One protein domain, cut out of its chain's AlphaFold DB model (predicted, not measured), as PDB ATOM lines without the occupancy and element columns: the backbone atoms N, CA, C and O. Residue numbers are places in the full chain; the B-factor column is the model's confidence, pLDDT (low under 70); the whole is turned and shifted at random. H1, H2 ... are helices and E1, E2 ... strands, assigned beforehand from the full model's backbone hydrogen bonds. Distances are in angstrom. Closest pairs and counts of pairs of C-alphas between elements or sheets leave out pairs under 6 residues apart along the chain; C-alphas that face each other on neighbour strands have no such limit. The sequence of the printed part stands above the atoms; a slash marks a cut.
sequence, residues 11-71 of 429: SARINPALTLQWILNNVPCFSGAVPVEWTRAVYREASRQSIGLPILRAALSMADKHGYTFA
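AT A GLANCE: This is residues 11 to 71 of the 429 residues of an uncharacterized protein of Candidatus Competibacteraceae bacterium (UniProt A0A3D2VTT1). A tiny parallel sheet, E1 beside E2, sits at one end of a compact body of three helices, in which H1 and H3 cross steeply and the longest helix, H2, runs along the long axis on one side of that crossed pair. The printed part has 61 residues, mostly helix in its named elements, in the order H1, E1, H2, H3, E2. The whole is compact, with a radius of gyration of the C-alphas of 10.3 A, and spans 27 by 21 by 18 A.

HOW THE PARTS SIT: Look first at E1, residues 32 to 34, and E2, residues 68 to 70: they are parallel at 43 degrees, with N 34 and O 69 within hydrogen-bond range at 2.9 A. Between them come H2, residues 36 to 48, and H3, residues 53 to 64; this is a strand-helix-strand unit, two parallel neighbour strands joined through helices, with a right-handed crossover. The closest C-alphas of H3 and E2, Leu 60 and Phe 70, are 6.9 A apart. H2 and H3 form a helical hairpin and only just touch, with 3 pairs of C-alphas within 8 A; the closest, Ala 46 and Leu 56, are 7.3 A apart. H2 touches H3 with residues 43 to 47 alone, and H3 touches H2 with residues 53 to 56 alone. H1, residues 16 to 26, touches H3 at a steep tilt of 65 degrees, the closest C-alphas being Leu 20 and Ala 59 at 4.7 A. Every O i to N i+4 pair is within hydrogen-bond range in H1 and H2, and 7 of 8 in H3.

IN THESE COORDINATES: Find C-alpha 16 at (-36.121, 10.261, -21.634), from which H1 runs 15.3 A. H2 is 18.3 A long and H3 17.0 A; E1 measures 6.4 A. E2 measures 6.1 A and ends at C-alpha 70, (-20.778, 9.700, -22.683).

THE WHOLE: The C-alphas of Ser 11 and Gly 32, 27.7 A apart, are the farthest apart. The printed part has no cut, its four links are tight, and residue 30 alone has pLDDT under 70.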
ATOM      1  N   SER A  11     -43.005   8.281 -29.152       89.12
ATOM      2  CA  SER A  11     -42.950   8.541 -27.710       89.12
ATOM      3  C   SER A  11     -41.527   8.772 -27.190       89.12
ATOM      4  O   SER A  11     -41.346   9.486 -26.205       89.12
ATOM      5  N   ALA A  12     -40.502   8.233 -27.857       88.12
ATOM      6  CA  ALA A  12     -39.104   8.469 -27.495       88.12
ATOM      7  C   ALA A  12     -38.637   9.907 -27.767       88.12
ATOM      8  O   ALA A  12     -37.568  10.287 -27.302       88.12
ATOM      9  N   ARG A  13     -39.420  10.739 -28.467       88.81
ATOM     10  CA  ARG A  13     -39.098  12.167 -28.661       88.81
ATOM     11  C   ARG A  13     -39.391  13.025 -27.432       88.81
ATOM     12  O   ARG A  13     -38.807  14.095 -27.286       88.81
ATOM     13  N   ILE A  14     -40.280  12.551 -26.557       91.44
ATOM     14  CA  ILE A  14     -40.775  13.285 -25.383       91.44
ATOM     15  C   ILE A  14     -40.503  12.565 -24.055       91.44
ATOM     16  O   ILE A  14     -40.745  13.135 -22.996       91.44
ATOM     17  N   ASN A  15     -40.008  11.324 -24.090       93.88
ATOM     18  CA  ASN A  15     -39.777  10.505 -22.902       93.88
ATOM     19  C   ASN A  15     -38.299  10.074 -22.801       93.88
ATOM     20  O   ASN A  15     -37.878   9.216 -23.583       93.88
ATOM     21  N   PRO A  16     -37.541  10.580 -21.805       94.75
ATOM     22  CA  PRO A  16     -36.121  10.261 -21.634       94.75
ATOM     23  C   PRO A  16     -35.815   8.769 -21.467       94.75
ATOM     24  O   PRO A  16     -34.773   8.310 -21.922       94.75
ATOM     25  N   ALA A  17     -36.713   7.987 -20.857       94.88
ATOM     26  CA  ALA A  17     -36.500   6.552 -20.658       94.88
ATOM     27  C   ALA A  17     -36.581   5.773 -21.979       94.88
ATOM     28  O   ALA A  17     -35.787   4.867 -22.227       94.88
ATOM     29  N   LEU A  18     -37.506   6.159 -22.861       94.81
ATOM     30  CA  LEU A  18     -37.617   5.565 -24.195       94.81
ATOM     31  C   LEU A  18     -36.476   6.029 -25.111       94.81
ATOM     32  O   LEU A  18     -35.969   5.237 -25.903       94.81
ATOM     33  N   THR A  19     -36.024   7.281 -24.974       94.75
ATOM     34  CA  THR A  19     -34.800   7.761 -25.632       94.75
ATOM     35  C   THR A  19     -33.577   6.970 -25.171       94.75
ATOM     36  O   THR A  19     -32.775   6.567 -26.005       94.75
ATOM     37  N   LEU A  20     -33.439   6.705 -23.867       94.81
ATOM     38  CA  LEU A  20     -32.358   5.883 -23.325       94.81
ATOM     39  C   LEU A  20     -32.372   4.485 -23.942       94.81
ATOM     40  O   LEU A  20     -31.340   4.024 -24.413       94.81
ATOM     41  N   GLN A  21     -33.530   3.824 -23.983       93.50
ATOM     42  CA  GLN A  21     -33.634   2.495 -24.587       93.50
ATOM     43  C   GLN A  21     -33.213   2.513 -26.062       93.50
ATOM     44  O   GLN A  21     -32.500   1.622 -26.518       93.50
ATOM     45  N   TRP A  22     -33.592   3.559 -26.798       94.94
ATOM     46  CA  TRP A  22     -33.113   3.769 -28.159       94.94
ATOM     47  C   TRP A  22     -31.585   3.951 -28.220       94.94
ATOM     48  O   TRP A  22     -30.950   3.324 -29.064       94.94
ATOM     49  N   ILE A  23     -30.972   4.724 -27.320       93.19
ATOM     50  CA  ILE A  23     -29.505   4.868 -27.251       93.19
ATOM     51  C   ILE A  23     -28.845   3.506 -27.008       93.19
ATOM     52  O   ILE A  23     -27.969   3.114 -27.775       93.19
ATOM     53  N   LEU A  24     -29.293   2.761 -25.994       91.19
ATOM     54  CA  LEU A  24     -28.720   1.464 -25.615       91.19
ATOM     55  C   LEU A  24     -28.832   0.413 -26.732       91.19
ATOM     56  O   LEU A  24     -27.961  -0.438 -26.861       91.19
ATOM     57  N   ASN A  25     -29.873   0.493 -27.563       91.00
ATOM     58  CA  ASN A  25     -30.061  -0.419 -28.693       91.00
ATOM     59  C   ASN A  25     -29.158  -0.108 -29.898       91.00
ATOM     60  O   ASN A  25     -29.004  -0.963 -30.770       91.00
ATOM     61  N   ASN A  26     -28.616   1.109 -30.000       91.00
ATOM     62  CA  ASN A  26     -27.865   1.559 -31.177       91.00
ATOM     63  C   ASN A  26     -26.388   1.849 -30.894       91.00
ATOM     64  O   ASN A  26     -25.570   1.814 -31.812       91.00
ATOM     65  N   VAL A  27     -26.037   2.139 -29.642       89.56
ATOM     66  CA  VAL A  27     -24.650   2.307 -29.216       89.56
ATOM     67  C   VAL A  27     -24.116   0.938 -28.784       89.56
ATOM     68  O   VAL A  27     -24.730   0.309 -27.922       89.56
ATOM     69  N   PRO A  28     -22.988   0.462 -29.349       83.19
ATOM     70  CA  PRO A  28     -22.366  -0.790 -28.940       83.19
ATOM     71  C   PRO A  28     -22.195  -0.849 -27.426       83.19
ATOM     72  O   PRO A  28     -21.960   0.174 -26.786       83.19
ATOM     73  N   CYS A  29     -22.310  -2.045 -26.854       75.38
ATOM     74  CA  CYS A  29     -22.130  -2.238 -25.422       75.38
ATOM     75  C   CYS A  29     -20.705  -1.852 -25.013       75.38
ATOM     76  O   CYS A  29     -19.762  -2.615 -25.223       75.38
ATOM     77  N   PHE A  30     -20.563  -0.663 -24.434       67.88
ATOM     78  CA  PHE A  30     -19.348  -0.206 -23.781       67.88
ATOM     79  C   PHE A  30     -19.556  -0.327 -22.272       67.88
ATOM     80  O   PHE A  30     -20.600   0.064 -21.757       67.88
ATOM     81  N   SER A  31     -18.567  -0.854 -21.558       72.94
ATOM     82  CA  SER A  31     -18.449  -0.661 -20.114       72.94
ATOM     83  C   SER A  31     -17.475   0.494 -19.867       72.94
ATOM     84  O   SER A  31     -16.283   0.385 -20.151       72.94
ATOM     85  N   GLY A  32     -17.984   1.620 -19.364       82.38
ATOM     86  CA  GLY A  32     -17.211   2.828 -19.075       82.38
ATOM     87  C   GLY A  32     -17.327   3.913 -20.150       82.38
ATOM     88  O   GLY A  32     -18.416   4.219 -20.637       82.38
ATOM     89  N   ALA A  33     -16.200   4.550 -20.479       87.25
ATOM     90  CA  ALA A  33     -16.168   5.710 -21.367       87.25
ATOM     91  C   ALA A  33     -16.610   5.355 -22.795       87.25
ATOM     92  O   ALA A  33     -15.986   4.533 -23.469       87.25
ATOM     93  N   VAL A  34     -17.662   6.021 -23.274       89.25
ATOM     94  CA  VAL A  34     -18.120   5.909 -24.660       89.25
ATOM     95  C   VAL A  34     -17.229   6.788 -25.542       89.25
ATOM     96  O   VAL A  34     -17.075   7.978 -25.247       89.25
ATOM     97  N   PRO A  35     -16.667   6.257 -26.642       88.31
ATOM     98  CA  PRO A  35     -15.860   7.055 -27.557       88.31
ATOM     99  C   PRO A  35     -16.599   8.298 -28.085       88.31
ATOM    100  O   PRO A  35     -17.817   8.292 -28.306       88.31
ATOM    101  N   VAL A  36     -15.859   9.387 -28.307       84.56
ATOM    102  CA  VAL A  36     -16.432  10.691 -28.686       84.56
ATOM    103  C   VAL A  36     -17.202  10.627 -30.008       84.56
ATOM    104  O   VAL A  36     -18.219  11.300 -30.167       84.56
ATOM    105  N   GLU A  37     -16.786   9.774 -30.942       86.12
ATOM    106  CA  GLU A  37     -17.457   9.567 -32.222       86.12
ATOM    107  C   GLU A  37     -18.864   8.980 -32.065       86.12
ATOM    108  O   GLU A  37     -19.777   9.373 -32.794       86.12
ATOM    109  N   TRP A  38     -19.073   8.104 -31.079       89.69
ATOM    110  CA  TRP A  38     -20.393   7.561 -30.758       89.69
ATOM    111  C   TRP A  38     -21.263   8.603 -30.079       89.69
ATOM    112  O   TRP A  38     -22.442   8.725 -30.408       89.69
ATOM    113  N   THR A  39     -20.671   9.422 -29.211       89.38
ATOM    114  CA  THR A  39     -21.378  10.562 -28.624       89.38
ATOM    115  C   THR A  39     -21.844  11.532 -29.718       89.38
ATOM    116  O   THR A  39     -23.025  11.869 -29.788       89.38
ATOM    117  N   ARG A  40     -20.965  11.897 -30.662       87.50
ATOM    118  CA  ARG A  40     -21.312  12.729 -31.829       87.50
ATOM    119  C   ARG A  40     -22.403  12.097 -32.695       87.50
ATOM    120  O   ARG A  40     -23.297  12.811 -33.149       87.50
ATOM    121  N   ALA A  41     -22.351  10.784 -32.921       88.88
ATOM    122  CA  ALA A  41     -23.370  10.065 -33.685       88.88
ATOM    123  C   ALA A  41     -24.743  10.115 -32.996       88.88
ATOM    124  O   ALA A  41     -25.735  10.421 -33.654       88.88
ATOM    125  N   VAL A  42     -24.792   9.910 -31.675       91.62
ATOM    126  CA  VAL A  42     -26.029  10.012 -30.884       91.62
ATOM    127  C   VAL A  42     -26.623  11.418 -30.967       91.62
ATOM    128  O   VAL A  42     -27.810  11.548 -31.248       91.62
ATOM    129  N   TYR A  43     -25.820  12.473 -30.783       90.75
ATOM    130  CA  TYR A  43     -26.298  13.860 -30.901       90.75
ATOM    131  C   TYR A  43     -26.845  14.155 -32.304       90.75
ATOM    132  O   TYR A  43     -27.929  14.721 -32.448       90.75
ATOM    133  N   ARG A  44     -26.114  13.746 -33.345       88.00
ATOM    134  CA  ARG A  44     -26.511  13.954 -34.742       88.00
ATOM    135  C   ARG A  44     -27.835  13.272 -35.054       88.00
ATOM    136  O   ARG A  44     -28.737  13.886 -35.621       88.00
ATOM    137  N   GLU A  45     -27.950  12.009 -34.664       91.69
ATOM    138  CA  GLU A  45     -29.129  11.212 -34.955       91.69
ATOM    139  C   GLU A  45     -30.334  11.649 -34.118       91.69
ATOM    140  O   GLU A  45     -31.430  11.785 -34.652       91.69
ATOM    141  N   ALA A  46     -30.145  11.956 -32.835       91.06
ATOM    142  CA  ALA A  46     -31.214  12.474 -31.991       91.06
ATOM    143  C   ALA A  46     -31.766  13.804 -32.535       91.06
ATOM    144  O   ALA A  46     -32.986  13.981 -32.592       91.06
ATOM    145  N   SER A  47     -30.887  14.695 -33.015       89.19
ATOM    146  CA  SER A  47     -31.283  15.945 -33.677       89.19
ATOM    147  C   SER A  47     -32.069  15.663 -34.961       89.19
ATOM    148  O   SER A  47     -33.173  16.181 -35.137       89.19
ATOM    149  N   ARG A  48     -31.576  14.749 -35.813       88.00
ATOM    150  CA  ARG A  48     -32.271  14.307 -37.037       88.00
ATOM    151  C   ARG A  48     -33.670  13.758 -36.748       88.00
ATOM    152  O   ARG A  48     -34.603  14.018 -37.503       88.00
ATOM    153  N   GLN A  49     -33.827  13.032 -35.646       89.94
ATOM    154  CA  GLN A  49     -35.092  12.424 -35.222       89.94
ATOM    155  C   GLN A  49     -35.983  13.364 -34.397       89.94
ATOM    156  O   GLN A  49     -37.017  12.926 -33.881       89.94
ATOM    157  N   SER A  50     -35.614  14.647 -34.289       88.81
ATOM    158  CA  SER A  50     -36.357  15.674 -33.546       88.81
ATOM    159  C   SER A  50     -36.553  15.334 -32.063       88.81
ATOM    160  O   SER A  50     -37.584  15.649 -31.469       88.81
ATOM    161  N   ILE A  51     -35.576  14.666 -31.448       90.81
ATOM    162  CA  ILE A  51     -35.542  14.475 -29.996       90.81
ATOM    163  C   ILE A  51     -35.061  15.788 -29.371       90.81
ATOM    164  O   ILE A  51     -34.048  16.346 -29.786       90.81
ATOM    165  N   GLY A  52     -35.771  16.315 -28.376       87.75
ATOM    166  CA  GLY A  52     -35.359  17.559 -27.719       87.75
ATOM    167  C   GLY A  52     -34.035  17.399 -26.960       87.75
ATOM    168  O   GLY A  52     -33.833  16.395 -26.280       87.75
ATOM    169  N   LEU A  53     -33.153  18.406 -27.000       88.12
ATOM    170  CA  LEU A  53     -31.887  18.380 -26.248       88.12
ATOM    171  C   LEU A  53     -32.073  18.104 -24.740       88.12
ATOM    172  O   LEU A  53     -31.287  17.329 -24.198       88.12
ATOM    173  N   PRO A  54     -33.088  18.662 -24.042       89.69
ATOM    174  CA  PRO A  54     -33.324  18.327 -22.636       89.69
ATOM    175  C   PRO A  54     -33.641  16.841 -22.424       89.69
ATOM    176  O   PRO A  54     -33.132  16.233 -21.486       89.69
ATOM    177  N   ILE A  55     -34.428  16.248 -23.329       93.06
ATOM    178  CA  ILE A  55     -34.780  14.823 -23.302       93.06
ATOM    179  C   ILE A  55     -33.536  13.970 -23.541       93.06
ATOM    180  O   ILE A  55     -33.279  13.034 -22.787       93.06
ATOM    181  N   LEU A  56     -32.720  14.338 -24.534       92.69
ATOM    182  CA  LEU A  56     -31.464  13.659 -24.823       92.69
ATOM    183  C   LEU A  56     -30.490  13.735 -23.640       92.69
ATOM    184  O   LEU A  56     -29.944  12.714 -23.240       92.69
ATOM    185  N   ARG A  57     -30.289  14.916 -23.044       91.44
ATOM    186  CA  ARG A  57     -29.402  15.088 -21.878       91.44
ATOM    187  C   ARG A  57     -29.862  14.256 -20.684       91.44
ATOM    188  O   ARG A  57     -29.031  13.627 -20.034       91.44
ATOM    189  N   ALA A  58     -31.168  14.212 -20.425       92.88
ATOM    190  CA  ALA A  58     -31.728  13.349 -19.391       92.88
ATOM    191  C   ALA A  58     -31.458  11.865 -19.693       92.88
ATOM    192  O   ALA A  58     -30.993  11.144 -18.816       92.88
ATOM    193  N   ALA A  59     -31.658  11.424 -20.938       94.06
ATOM    194  CA  ALA A  59     -31.375  10.052 -21.357       94.06
ATOM    195  C   ALA A  59     -29.886   9.685 -21.225       94.06
ATOM    196  O   ALA A  59     -29.565   8.623 -20.697       94.06
ATOM    197  N   LEU A  60     -28.974  10.574 -21.632       92.38
ATOM    198  CA  LEU A  60     -27.526  10.382 -21.485       92.38
ATOM    199  C   LEU A  60     -27.102  10.323 -20.011       92.38
ATOM    200  O   LEU A  60     -26.297   9.476 -19.644       92.38
ATOM    201  N   SER A  61     -27.691  11.160 -19.149       91.38
ATOM    202  CA  SER A  61     -27.461  11.096 -17.699       91.38
ATOM    203  C   SER A  61     -27.974   9.789 -17.088       91.38
ATOM    204  O   SER A  61     -27.347   9.238 -16.187       91.38
ATOM    205  N   MET A  62     -29.095   9.255 -17.581       93.62
ATOM    206  CA  MET A  62     -29.589   7.948 -17.149       93.62
ATOM    207  C   MET A  62     -28.697   6.801 -17.641       93.62
ATOM    208  O   MET A  62     -28.563   5.810 -16.926       93.62
ATOM    209  N   ALA A  63     -28.068   6.930 -18.814       91.62
ATOM    210  CA  ALA A  63     -27.184   5.911 -19.385       91.62
ATOM    211  C   ALA A  63     -25.947   5.627 -18.515       91.62
ATOM    212  O   ALA A  63     -25.461   4.495 -18.507       91.62
ATOM    213  N   ASP A  64     -25.507   6.596 -17.707       88.00
ATOM    214  CA  ASP A  64     -24.415   6.419 -16.740       88.00
ATOM    215  C   ASP A  64     -24.728   5.313 -15.716       88.00
ATOM    216  O   ASP A  64     -23.885   4.474 -15.404       88.00
ATOM    217  N   LYS A  65     -26.000   5.186 -15.303       88.94
ATOM    218  CA  LYS A  65     -26.464   4.090 -14.428       88.94
ATOM    219  C   LYS A  65     -26.401   2.714 -15.093       88.94
ATOM    220  O   LYS A  65     -26.435   1.701 -14.400       88.94
ATOM    221  N   HIS A  66     -26.328   2.678 -16.421       86.88
ATOM    222  CA  HIS A  66     -26.146   1.468 -17.218       86.88
ATOM    223  C   HIS A  66     -24.676   1.241 -17.606       86.88
ATOM    224  O   HIS A  66     -24.391   0.348 -18.399       86.88
ATOM    225  N   GLY A  67     -23.746   2.027 -17.049       88.31
ATOM    226  CA  GLY A  67     -22.310   1.899 -17.285       88.31
ATOM    227  C   GLY A  67     -21.798   2.618 -18.534       88.31
ATOM    228  O   GLY A  67     -20.648   2.394 -18.901       88.31
ATOM    229  N   TYR A  68     -22.609   3.466 -19.177       90.50
ATOM    230  CA  TYR A  68     -22.201   4.265 -20.335       90.50
ATOM    231  C   TYR A  68     -21.862   5.693 -19.908       90.50
ATOM    232  O   TYR A  68     -22.756   6.489 -19.625       90.50
ATOM    233  N   THR A  69     -20.582   6.055 -19.951       89.25
ATOM    234  CA  THR A  69     -20.139   7.427 -19.674       89.25
ATOM    235  C   THR A  69     -19.891   8.155 -20.992       89.25
ATOM    236  O   THR A  69     -18.821   8.042 -21.593       89.25
ATOM    237  N   PHE A  70     -20.898   8.881 -21.475       87.56
ATOM    238  CA  PHE A  70     -20.778   9.700 -22.683       87.56
ATOM    239  C   PHE A  70     -19.909  10.930 -22.420       87.56
ATOM    240  O   PHE A  70     -20.121  11.655 -21.449       87.56
ATOM    241  N   ALA A  71     -18.938  11.176 -23.300       79.69
ATOM    242  CA  ALA A  71     -18.125  12.382 -23.238       79.69
ATOM    243  C   ALA A  71     -18.975  13.615 -23.568       79.69
ATOM    244  O   ALA A  71     -19.833  13.571 -24.451       79.69
TER     245      ALA A  71